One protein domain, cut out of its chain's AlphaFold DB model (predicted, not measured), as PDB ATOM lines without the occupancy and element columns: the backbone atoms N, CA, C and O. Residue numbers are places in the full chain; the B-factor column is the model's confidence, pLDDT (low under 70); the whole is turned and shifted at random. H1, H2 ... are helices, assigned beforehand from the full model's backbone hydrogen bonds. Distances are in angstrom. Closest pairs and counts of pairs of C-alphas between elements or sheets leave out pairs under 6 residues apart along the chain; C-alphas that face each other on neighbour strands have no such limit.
ATOM      1  N   ASP A  15      34.482 -36.931 -16.576       72.62
ATOM      2  CA  ASP A  15      35.059 -36.483 -15.302       72.62
ATOM      3  C   ASP A  15      35.662 -35.069 -15.417       72.62
ATOM      4  O   ASP A  15      35.450 -34.228 -14.537       72.62
ATOM      5  N   GLU A  16      36.375 -34.777 -16.509       77.62
ATOM      6  CA  GLU A  16      36.915 -33.440 -16.787       77.62
ATOM      7  C   GLU A  16      35.804 -32.390 -16.909       77.62
ATOM      8  O   GLU A  16      35.874 -31.335 -16.274       77.62
ATOM      9  N   LEU A  17      34.744 -32.689 -17.667       81.25
ATOM     10  CA  LEU A  17      33.600 -31.789 -17.827       81.25
ATOM     11  C   LEU A  17      32.867 -31.546 -16.504       81.25
ATOM     12  O   LEU A  17      32.522 -30.406 -16.193       81.25
ATOM     13  N   GLU A  18      32.662 -32.583 -15.690       77.88
ATOM     14  CA  GLU A  18      32.046 -32.427 -14.369       77.88
ATOM     15  C   GLU A  18      32.898 -31.562 -13.436       77.88
ATOM     16  O   GLU A  18      32.355 -30.726 -12.710       77.88
ATOM     17  N   CYS A  19      34.223 -31.721 -13.471       78.62
ATOM     18  CA  CYS A  19      35.148 -30.897 -12.698       78.62
ATOM     19  C   CYS A  19      35.046 -29.416 -13.099       78.62
ATOM     20  O   CYS A  19      34.923 -28.549 -12.232       78.62
ATOM     21  N   LEU A  20      35.014 -29.129 -14.405       79.25
ATOM     22  CA  LEU A  20      34.869 -27.768 -14.932       79.25
ATOM     23  C   LEU A  20      33.538 -27.128 -14.514       79.25
ATOM     24  O   LEU A  20      33.525 -25.994 -14.032       79.25
ATOM     25  N   VAL A  21      32.429 -27.862 -14.632       83.81
ATOM     26  CA  VAL A  21      31.101 -27.382 -14.216       83.81
ATOM     27  C   VAL A  21      31.057 -27.129 -12.706       83.81
ATOM     28  O   VAL A  21      30.537 -26.102 -12.266       83.81
ATOM     29  N   ASN A  22      31.644 -28.016 -11.896       81.50
ATOM     30  CA  ASN A  22      31.754 -27.816 -10.449       81.50
ATOM     31  C   ASN A  22      32.583 -26.574 -10.102       81.50
ATOM     32  O   ASN A  22      32.176 -25.802  -9.235       81.50
ATOM     33  N   GLY A  23      33.699 -26.349 -10.798       83.06
ATOM     34  CA  GLY A  23      34.513 -25.146 -10.637       83.06
ATOM     35  C   GLY A  23      33.736 -23.868 -10.950       83.06
ATOM     36  O   GLY A  23      33.792 -22.915 -10.174       83.06
ATOM     37  N   LEU A  24      32.945 -23.871 -12.029       85.75
ATOM     38  CA  LEU A  24      32.086 -22.741 -12.388       85.75
ATOM     39  C   LEU A  24      31.041 -22.443 -11.303       85.75
ATOM     40  O   LEU A  24      30.871 -21.290 -10.915       85.75
ATOM     41  N   MET A  25      30.375 -23.477 -10.778       85.38
ATOM     42  CA  MET A  25      29.391 -23.314  -9.699       85.38
ATOM     43  C   MET A  25      30.019 -22.729  -8.430       85.38
ATOM     44  O   MET A  25      29.433 -21.842  -7.816       85.38
ATOM     45  N   ILE A  26      31.212 -23.195  -8.049       86.50
ATOM     46  CA  ILE A  26      31.945 -22.664  -6.892       86.50
ATOM     47  C   ILE A  26      32.321 -21.196  -7.115       86.50
ATOM     48  O   ILE A  26      32.157 -20.383  -6.211       86.50
ATOM     49  N   TYR A  27      32.786 -20.841  -8.316       86.19
ATOM     50  CA  TYR A  27      33.129 -19.460  -8.655       86.19
ATOM     51  C   TYR A  27      31.921 -18.518  -8.547       86.19
ATOM     52  O   TYR A  27      32.023 -17.458  -7.928       86.19
ATOM     53  N   ILE A  28      30.771 -18.915  -9.104       86.62
ATOM     54  CA  ILE A  28      29.519 -18.150  -8.999       86.62
ATOM     55  C   ILE A  28      29.125 -17.994  -7.526       86.62
ATOM     56  O   ILE A  28      28.879 -16.879  -7.068       86.62
ATOM     57  N   ALA A  29      29.156 -19.087  -6.761       86.19
ATOM     58  CA  ALA A  29      28.823 -19.068  -5.343       86.19
ATOM     59  C   ALA A  29      29.758 -18.161  -4.520       86.19
ATOM     60  O   ALA A  29      29.301 -17.458  -3.623       86.19
ATOM     61  N   ALA A  30      31.055 -18.124  -4.836       87.44
ATOM     62  CA  ALA A  30      32.015 -17.239  -4.179       87.44
ATOM     63  C   ALA A  30      31.730 -15.763  -4.467       87.44
ATOM     64  O   ALA A  30      31.732 -14.943  -3.547       87.44
ATOM     65  N   LYS A  31      31.399 -15.430  -5.722       88.81
ATOM     66  CA  LYS A  31      30.973 -14.076  -6.095       88.81
ATOM     67  C   LYS A  31      29.698 -13.656  -5.364       88.81
ATOM     68  O   LYS A  31      29.651 -12.540  -4.854       88.81
ATOM     69  N   GLU A  32      28.708 -14.538  -5.252       87.94
ATOM     70  CA  GLU A  32      27.476 -14.273  -4.492       87.94
ATOM     71  C   GLU A  32      27.700 -14.180  -2.974       87.94
ATOM     72  O   GLU A  32      27.006 -13.435  -2.276       87.94
ATOM     73  N   ALA A  33      28.666 -14.928  -2.440       85.44
ATOM     74  CA  ALA A  33      29.058 -14.855  -1.037       85.44
ATOM     75  C   ALA A  33      29.905 -13.611  -0.713       85.44
ATOM     76  O   ALA A  33      30.042 -13.280   0.460       85.44
ATOM     77  N   GLY A  34      30.448 -12.921  -1.724       88.06
ATOM     78  CA  GLY A  34      31.388 -11.815  -1.533       88.06
ATOM     79  C   GLY A  34      32.773 -12.271  -1.062       88.06
ATOM     80  O   GLY A  34      33.475 -11.498  -0.419       88.06
ATOM     81  N   ILE A  35      33.154 -13.518  -1.358       85.19
ATOM     82  CA  ILE A  35      34.412 -14.131  -0.919       85.19
ATOM     83  C   ILE A  35      35.368 -14.254  -2.101       85.19
ATOM     84  O   ILE A  35      34.986 -14.661  -3.202       85.19
ATOM     85  N   GLU A  36      36.632 -13.927  -1.860       86.06
ATOM     86  CA  GLU A  36      37.716 -14.175  -2.799       86.06
ATOM     87  C   GLU A  36      38.347 -15.538  -2.503       86.06
ATOM     88  O   GLU A  36      38.776 -15.812  -1.386       86.06
ATOM     89  N   LEU A  37      38.360 -16.422  -3.502       82.56
ATOM     90  CA  LEU A  37      38.986 -17.734  -3.386       82.56
ATOM     91  C   LEU A  37      40.440 -17.633  -3.845       82.56
ATOM     92  O   LEU A  37      40.686 -17.540  -5.046       82.56
ATOM     93  N   ASP A  38      41.386 -17.716  -2.909       84.75
ATOM     94  CA  ASP A  38      42.812 -17.879  -3.214       84.75
ATOM     95  C   ASP A  38      43.223 -19.367  -3.168       84.75
ATOM     96  O   ASP A  38      43.292 -19.955  -2.086       84.75
ATOM     97  N   PRO A  39      43.546 -20.014  -4.305       78.00
ATOM     98  CA  PRO A  39      44.037 -21.394  -4.329       78.00
ATOM     99  C   PRO A  39      45.358 -21.613  -3.570       78.00
ATOM    100  O   PRO A  39      45.696 -22.761  -3.260       78.00
ATOM    101  N   GLY A  40      46.115 -20.542  -3.305       80.69
ATOM    102  CA  GLY A  40      47.319 -20.549  -2.479       80.69
ATOM    103  C   GLY A  40      47.030 -20.774  -0.994       80.69
ATOM    104  O   GLY A  40      47.884 -21.305  -0.278       80.69
ATOM    105  N   GLU A  41      45.816 -20.465  -0.534       85.50
ATOM    106  CA  GLU A  41      45.414 -20.674   0.850       85.50
ATOM    107  C   GLU A  41      45.019 -22.137   1.120       85.50
ATOM    108  O   GLU A  41      44.196 -22.716   0.399       85.50
ATOM    109  N   PRO A  42      45.528 -22.759   2.204       85.31
ATOM    110  CA  PRO A  42      45.209 -24.149   2.531       85.31
ATOM    111  C   PRO A  42      43.707 -24.435   2.648       85.31
ATOM    112  O   PRO A  42      43.242 -25.450   2.133       85.31
ATOM    113  N   LYS A  43      42.940 -23.527   3.266       81.75
ATOM    114  CA  LYS A  43      41.491 -23.685   3.482       81.75
ATOM    115  C   LYS A  43      40.711 -23.684   2.168       81.75
ATOM    116  O   LYS A  43      39.911 -24.586   1.928       81.75
ATOM    117  N   THR A  44      40.996 -22.721   1.296       84.00
ATOM    118  CA  THR A  44      40.407 -22.635  -0.045       84.00
ATOM    119  C   THR A  44      40.758 -23.861  -0.874       84.00
ATOM    120  O   THR A  44      39.894 -24.449  -1.519       84.00
ATOM    121  N   ARG A  45      42.008 -24.323  -0.811       82.81
ATOM    122  CA  ARG A  45      42.439 -25.534  -1.514       82.81
ATOM    123  C   ARG A  45      41.701 -26.785  -1.035       82.81
ATOM    124  O   ARG A  45      41.328 -27.619  -1.860       82.81
ATOM    125  N   ASP A  46      41.489 -26.932   0.267       83.31
ATOM    126  CA  ASP A  46      40.779 -28.085   0.829       83.31
ATOM    127  C   ASP A  46      39.274 -28.027   0.517       83.31
ATOM    128  O   ASP A  46      38.662 -29.049   0.180       83.31
ATOM    129  N   PHE A  47      38.691 -26.825   0.502       83.94
ATOM    130  CA  PHE A  47      37.333 -26.592   0.013       83.94
ATOM    131  C   PHE A  47      37.197 -26.984  -1.466       83.94
ATOM    132  O   PHE A  47      36.330 -27.780  -1.829       83.94
ATOM    133  N   LEU A  48      38.103 -26.508  -2.324       84.12
ATOM    134  CA  LEU A  48      38.110 -26.834  -3.749       84.12
ATOM    135  C   LEU A  48      38.263 -28.342  -3.975       84.12
ATOM    136  O   LEU A  48      37.497 -28.926  -4.735       84.12
ATOM    137  N   LYS A  49      39.180 -29.016  -3.273       81.31
ATOM    138  CA  LYS A  49      39.357 -30.477  -3.390       81.31
ATOM    139  C   LYS A  49      38.111 -31.270  -3.005       81.31
ATOM    140  O   LYS A  49      37.812 -32.268  -3.657       81.31
ATOM    141  N   SER A  50      37.400 -30.846  -1.963       79.94
ATOM    142  CA  SER A  50      36.193 -31.537  -1.490       79.94
ATOM    143  C   SER A  50      34.964 -31.302  -2.378       79.94
ATOM    144  O   SER A  50      34.042 -32.115  -2.340       79.94
ATOM    145  N   HIS A  51      34.962 -30.248  -3.205       76.62
ATOM    146  CA  HIS A  51      33.793 -29.850  -4.001       76.62
ATOM    147  C   HIS A  51      33.981 -29.930  -5.529       76.62
ATOM    148  O   HIS A  51      32.982 -30.028  -6.247       76.62
ATOM    149  N   LEU A  52      35.221 -29.922  -6.040       74.81
ATOM    150  CA  LEU A  52      35.528 -30.055  -7.473       74.81
ATOM    151  C   LEU A  52      35.330 -31.485  -7.975       74.81
ATOM    152  O   LEU A  52      34.725 -31.699  -9.026       74.81
ATOM    153  N   LEU A  53      35.813 -32.469  -7.217       63.47
ATOM    154  CA  LEU A  53      35.751 -33.875  -7.597       63.47
ATOM    155  C   LEU A  53      34.631 -34.574  -6.831       63.47
ATOM    156  O   LEU A  53      34.633 -34.624  -5.602       63.47
ATOM    157  N   ARG A  54      33.687 -35.185  -7.555       60.78
ATOM    158  CA  ARG A  54      32.751 -36.130  -6.935       60.78
ATOM    159  C   ARG A  54      33.525 -37.347  -6.437       60.78
ATOM    160  O   ARG A  54      34.312 -37.945  -7.175       60.78
ATOM    161  N   GLN A  55      33.269 -37.762  -5.196       54.62
ATOM    162  CA  GLN A  55      33.821 -39.015  -4.687       54.62
ATOM    163  C   GLN A  55      33.399 -40.182  -5.591       54.62
ATOM    164  O   GLN A  55      32.241 -40.298  -5.994       54.62
ATOM    165  N   ARG A  56      34.355 -41.071  -5.897       42.88
ATOM    166  CA  ARG A  56      34.200 -42.193  -6.845       42.88
ATOM    167  C   ARG A  56      32.997 -43.095  -6.532       42.88
ATOM    168  O   ARG A  56      32.415 -43.644  -7.458       42.88
ATOM    169  N   GLN A  57      32.581 -43.180  -5.267       41.22
ATOM    170  CA  GLN A  57      31.389 -43.916  -4.830       41.22
ATOM    171  C   GLN A  57      30.080 -43.420  -5.460       41.22
ATOM    172  O   GLN A  57      29.229 -44.236  -5.791       41.22
ATOM    173  N   HIS A  58      29.926 -42.118  -5.721       46.62
ATOM    174  CA  HIS A  58      28.725 -41.600  -6.389       46.62
ATOM    175  C   HIS A  58      28.692 -41.894  -7.896       46.62
ATOM    176  O   HIS A  58      27.621 -41.841  -8.496       46.62
ATOM    177  N   ARG A  59      29.836 -42.242  -8.508       50.75
ATOM    178  CA  ARG A  59      29.918 -42.632  -9.927       50.75
ATOM    179  C   ARG A  59      29.363 -44.035 -10.173       50.75
ATOM    180  O   ARG A  59      28.703 -44.251 -11.182       50.75
ATOM    181  N   PHE A  72      16.347 -32.049 -14.180       45.66
ATOM    182  CA  PHE A  72      17.228 -32.294 -13.031       45.66
ATOM    183  C   PHE A  72      18.411 -31.326 -12.975       45.66
ATOM    184  O   PHE A  72      18.803 -30.908 -11.889       45.66
ATOM    185  N   ILE A  73      18.975 -30.948 -14.125       48.53
ATOM    186  CA  ILE A  73      20.173 -30.099 -14.169       48.53
ATOM    187  C   ILE A  73      19.858 -28.702 -13.623       48.53
ATOM    188  O   ILE A  73      20.633 -28.195 -12.813       48.53
ATOM    189  N   ASP A  74      18.699 -28.132 -13.947       44.72
ATOM    190  CA  ASP A  74      18.346 -26.768 -13.536       44.72
ATOM    191  C   ASP A  74      17.957 -26.675 -12.050       44.72
ATOM    192  O   ASP A  74      18.458 -25.813 -11.329       44.72
ATOM    193  N   ALA A  75      17.145 -27.602 -11.529       48.19
ATOM    194  CA  ALA A  75      16.750 -27.576 -10.114       48.19
ATOM    195  C   ALA A  75      17.867 -28.057  -9.166       48.19
ATOM    196  O   ALA A  75      18.044 -27.519  -8.064       48.19
ATOM    197  N   ALA A  76      18.650 -29.062  -9.579       57.75
ATOM    198  CA  ALA A  76      19.758 -29.569  -8.771       57.75
ATOM    199  C   ALA A  76      20.960 -28.615  -8.774       57.75
ATOM    200  O   ALA A  76      21.689 -28.572  -7.786       57.75
ATOM    201  N   SER A  77      21.184 -27.842  -9.843       62.44
ATOM    202  CA  SER A  77      22.274 -26.859  -9.879       62.44
ATOM    203  C   SER A  77      21.958 -25.631  -9.028       62.44
ATOM    204  O   SER A  77      22.813 -25.213  -8.250       62.44
ATOM    205  N   LEU A  78      20.727 -25.109  -9.080       64.81
ATOM    206  CA  LEU A  78      20.337 -23.926  -8.307       64.81
ATOM    207  C   LEU A  78      20.394 -24.186  -6.793       64.81
ATOM    208  O   LEU A  78      21.001 -23.421  -6.041       64.81
ATOM    209  N   SER A  79      19.837 -25.317  -6.349       73.31
ATOM    210  CA  SER A  79      19.931 -25.757  -4.948       73.31
ATOM    211  C   SER A  79      21.382 -26.001  -4.514       73.31
ATOM    212  O   SER A  79      21.775 -25.648  -3.400       73.31
ATOM    213  N   ARG A  80      22.220 -26.541  -5.408       74.81
ATOM    214  CA  ARG A  80      23.645 -26.761  -5.140       74.81
ATOM    215  C   ARG A  80      24.433 -25.458  -5.020       74.81
ATOM    216  O   ARG A  80      25.280 -25.374  -4.135       74.81
ATOM    217  N   ILE A  81      24.151 -24.447  -5.841       80.56
ATOM    218  CA  ILE A  81      24.784 -23.123  -5.733       80.56
ATOM    219  C   ILE A  81      24.431 -22.488  -4.387       80.56
ATOM    220  O   ILE A  81      25.334 -22.074  -3.671       80.56
ATOM    221  N   GLN A  82      23.163 -22.509  -3.968       82.62
ATOM    222  CA  GLN A  82      22.760 -21.968  -2.663       82.62
ATOM    223  C   GLN A  82      23.473 -22.655  -1.487       82.62
ATOM    224  O   GLN A  82      23.905 -21.992  -0.540       82.62
ATOM    225  N   HIS A  83      23.641 -23.978  -1.547       83.88
ATOM    226  CA  HIS A  83      24.419 -24.713  -0.548       83.88
ATOM    227  C   HIS A  83      25.902 -24.322  -0.560       83.88
ATOM    228  O   HIS A  83      26.484 -24.141   0.507       83.88
ATOM    229  N   LEU A  84      26.500 -24.155  -1.744       83.44
ATOM    230  CA  LEU A  84      27.883 -23.694  -1.885       83.44
ATOM    231  C   LEU A  84      28.057 -22.273  -1.339       83.44
ATOM    232  O   LEU A  84      29.011 -22.032  -0.610       83.44
ATOM    233  N   VAL A  85      27.124 -21.358  -1.617       84.69
ATOM    234  CA  VAL A  85      27.134 -19.988  -1.075       84.69
ATOM    235  C   VAL A  85      27.130 -20.020   0.448       84.69
ATOM    236  O   VAL A  85      27.922 -19.325   1.080       84.69
ATOM    237  N   LYS A  86      26.268 -20.845   1.053       87.81
ATOM    238  CA  LYS A  86      26.229 -21.009   2.509       87.81
ATOM    239  C   LYS A  86      27.554 -21.558   3.048       87.81
ATOM    240  O   LYS A  86      28.123 -20.961   3.950       87.81
ATOM    241  N   ALA A  87      28.063 -22.643   2.464       83.69
ATOM    242  CA  ALA A  87      29.317 -23.259   2.895       83.69
ATOM    243  C   ALA A  87      30.518 -22.309   2.768       83.69
ATOM    244  O   ALA A  87      31.419 -22.342   3.599       83.69
ATOM    245  N   LEU A  88      30.518 -21.446   1.750       84.88
ATOM    246  CA  LEU A  88      31.527 -20.408   1.572       84.88
ATOM    247  C   LEU A  88      31.401 -19.314   2.637       84.88
ATOM    248  O   LEU A  88      32.409 -18.935   3.216       84.88
ATOM    249  N   ARG A  89      30.188 -18.854   2.963       86.12
ATOM    250  CA  ARG A  89      29.973 -17.896   4.065       86.12
ATOM    251  C   ARG A  89      30.393 -18.435   5.430       86.12
ATOM    252  O   ARG A  89      30.796 -17.646   6.264       86.12
ATOM    253  N   ASP A  90      30.294 -19.744   5.644       84.06
ATOM    254  CA  ASP A  90      30.763 -20.394   6.875       84.06
ATOM    255  C   ASP A  90      32.303 -20.575   6.896       84.06
ATOM    256  O   ASP A  90      32.878 -20.886   7.941       84.06
ATOM    257  N   LEU A  91      32.978 -20.430   5.744       79.94
ATOM    258  CA  LEU A  91      34.432 -20.574   5.585       79.94
ATOM    259  C   LEU A  91      35.202 -19.274   5.888       79.94
ATOM    260  O   LEU A  91      36.330 -19.355   6.391       79.94
TER     261      LEU A  91
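AT A GLANCE: This is residues 15 to 59 and 72 to 91 of the 92 residues of an uncharacterized protein of Rhodospirillaceae bacterium (UniProt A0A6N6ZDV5). Three helices make an open arrangement in which H1 joins the other two: H4 packs aslant on residues 25 to 33 of H1, H2 meets residues 19 to 26 of H1 and comes closest with its last residue, Leu 52, and H2 and H4 stay apart from each other. The short H3, beyond the last residue of H2, touches no helix. The printed part has 65 residues with four named helices, in the order H1, H2, H3, H4, and no named strand; the class is all helix. It is compact, with a radius of gyration of the C-alphas of 11.7 A, and spans 29 by 23 by 17 A.

IN THESE COORDINATES: Find C-alpha 15 at (35.059, -36.483, -15.302); from there H1, residues 15 to 33, runs 26.6 A to C-alpha 33 at (29.058, -14.855, -1.037). Look next at H2, residues 42 to 52, 15.1 A long, and at H3, residues 56 to 59. H4, residues 72 to 89, runs 25.7 A and ends at C-alpha 89 at (29.973, -17.896, 4.065).

HOW THE PARTS SIT: Start from H1. It touches H4 at a steep tilt of 52 degrees, the same way; their closest C-alphas, those of Ala 29 and Val 85, are 4.7 A apart. H1 touches H2 at a steep tilt of 54 degrees, opposite ways; their closest C-alphas, those of Asn 22 and Leu 52, are 5.3 A apart. H3 is apart from H1, H2 and H4. In H1, H2 and H4 you will find every O i to N i+4 pair within hydrogen-bond range; H3 is too short for such a pair.

THE WHOLE: The C-alphas farthest apart, those of Gly 40 and Phe 72, are 34.0 A apart. Residues 60 to 71 are cut out, and C-alphas 59 and 72 are 16.7 A apart across the cut. The link from H1 to H2 is short, that from H2 to H3 tight. The mean pLDDT of the printed part is 76.2; look for values under 70 at residues 53 to 59 and 72 to 78.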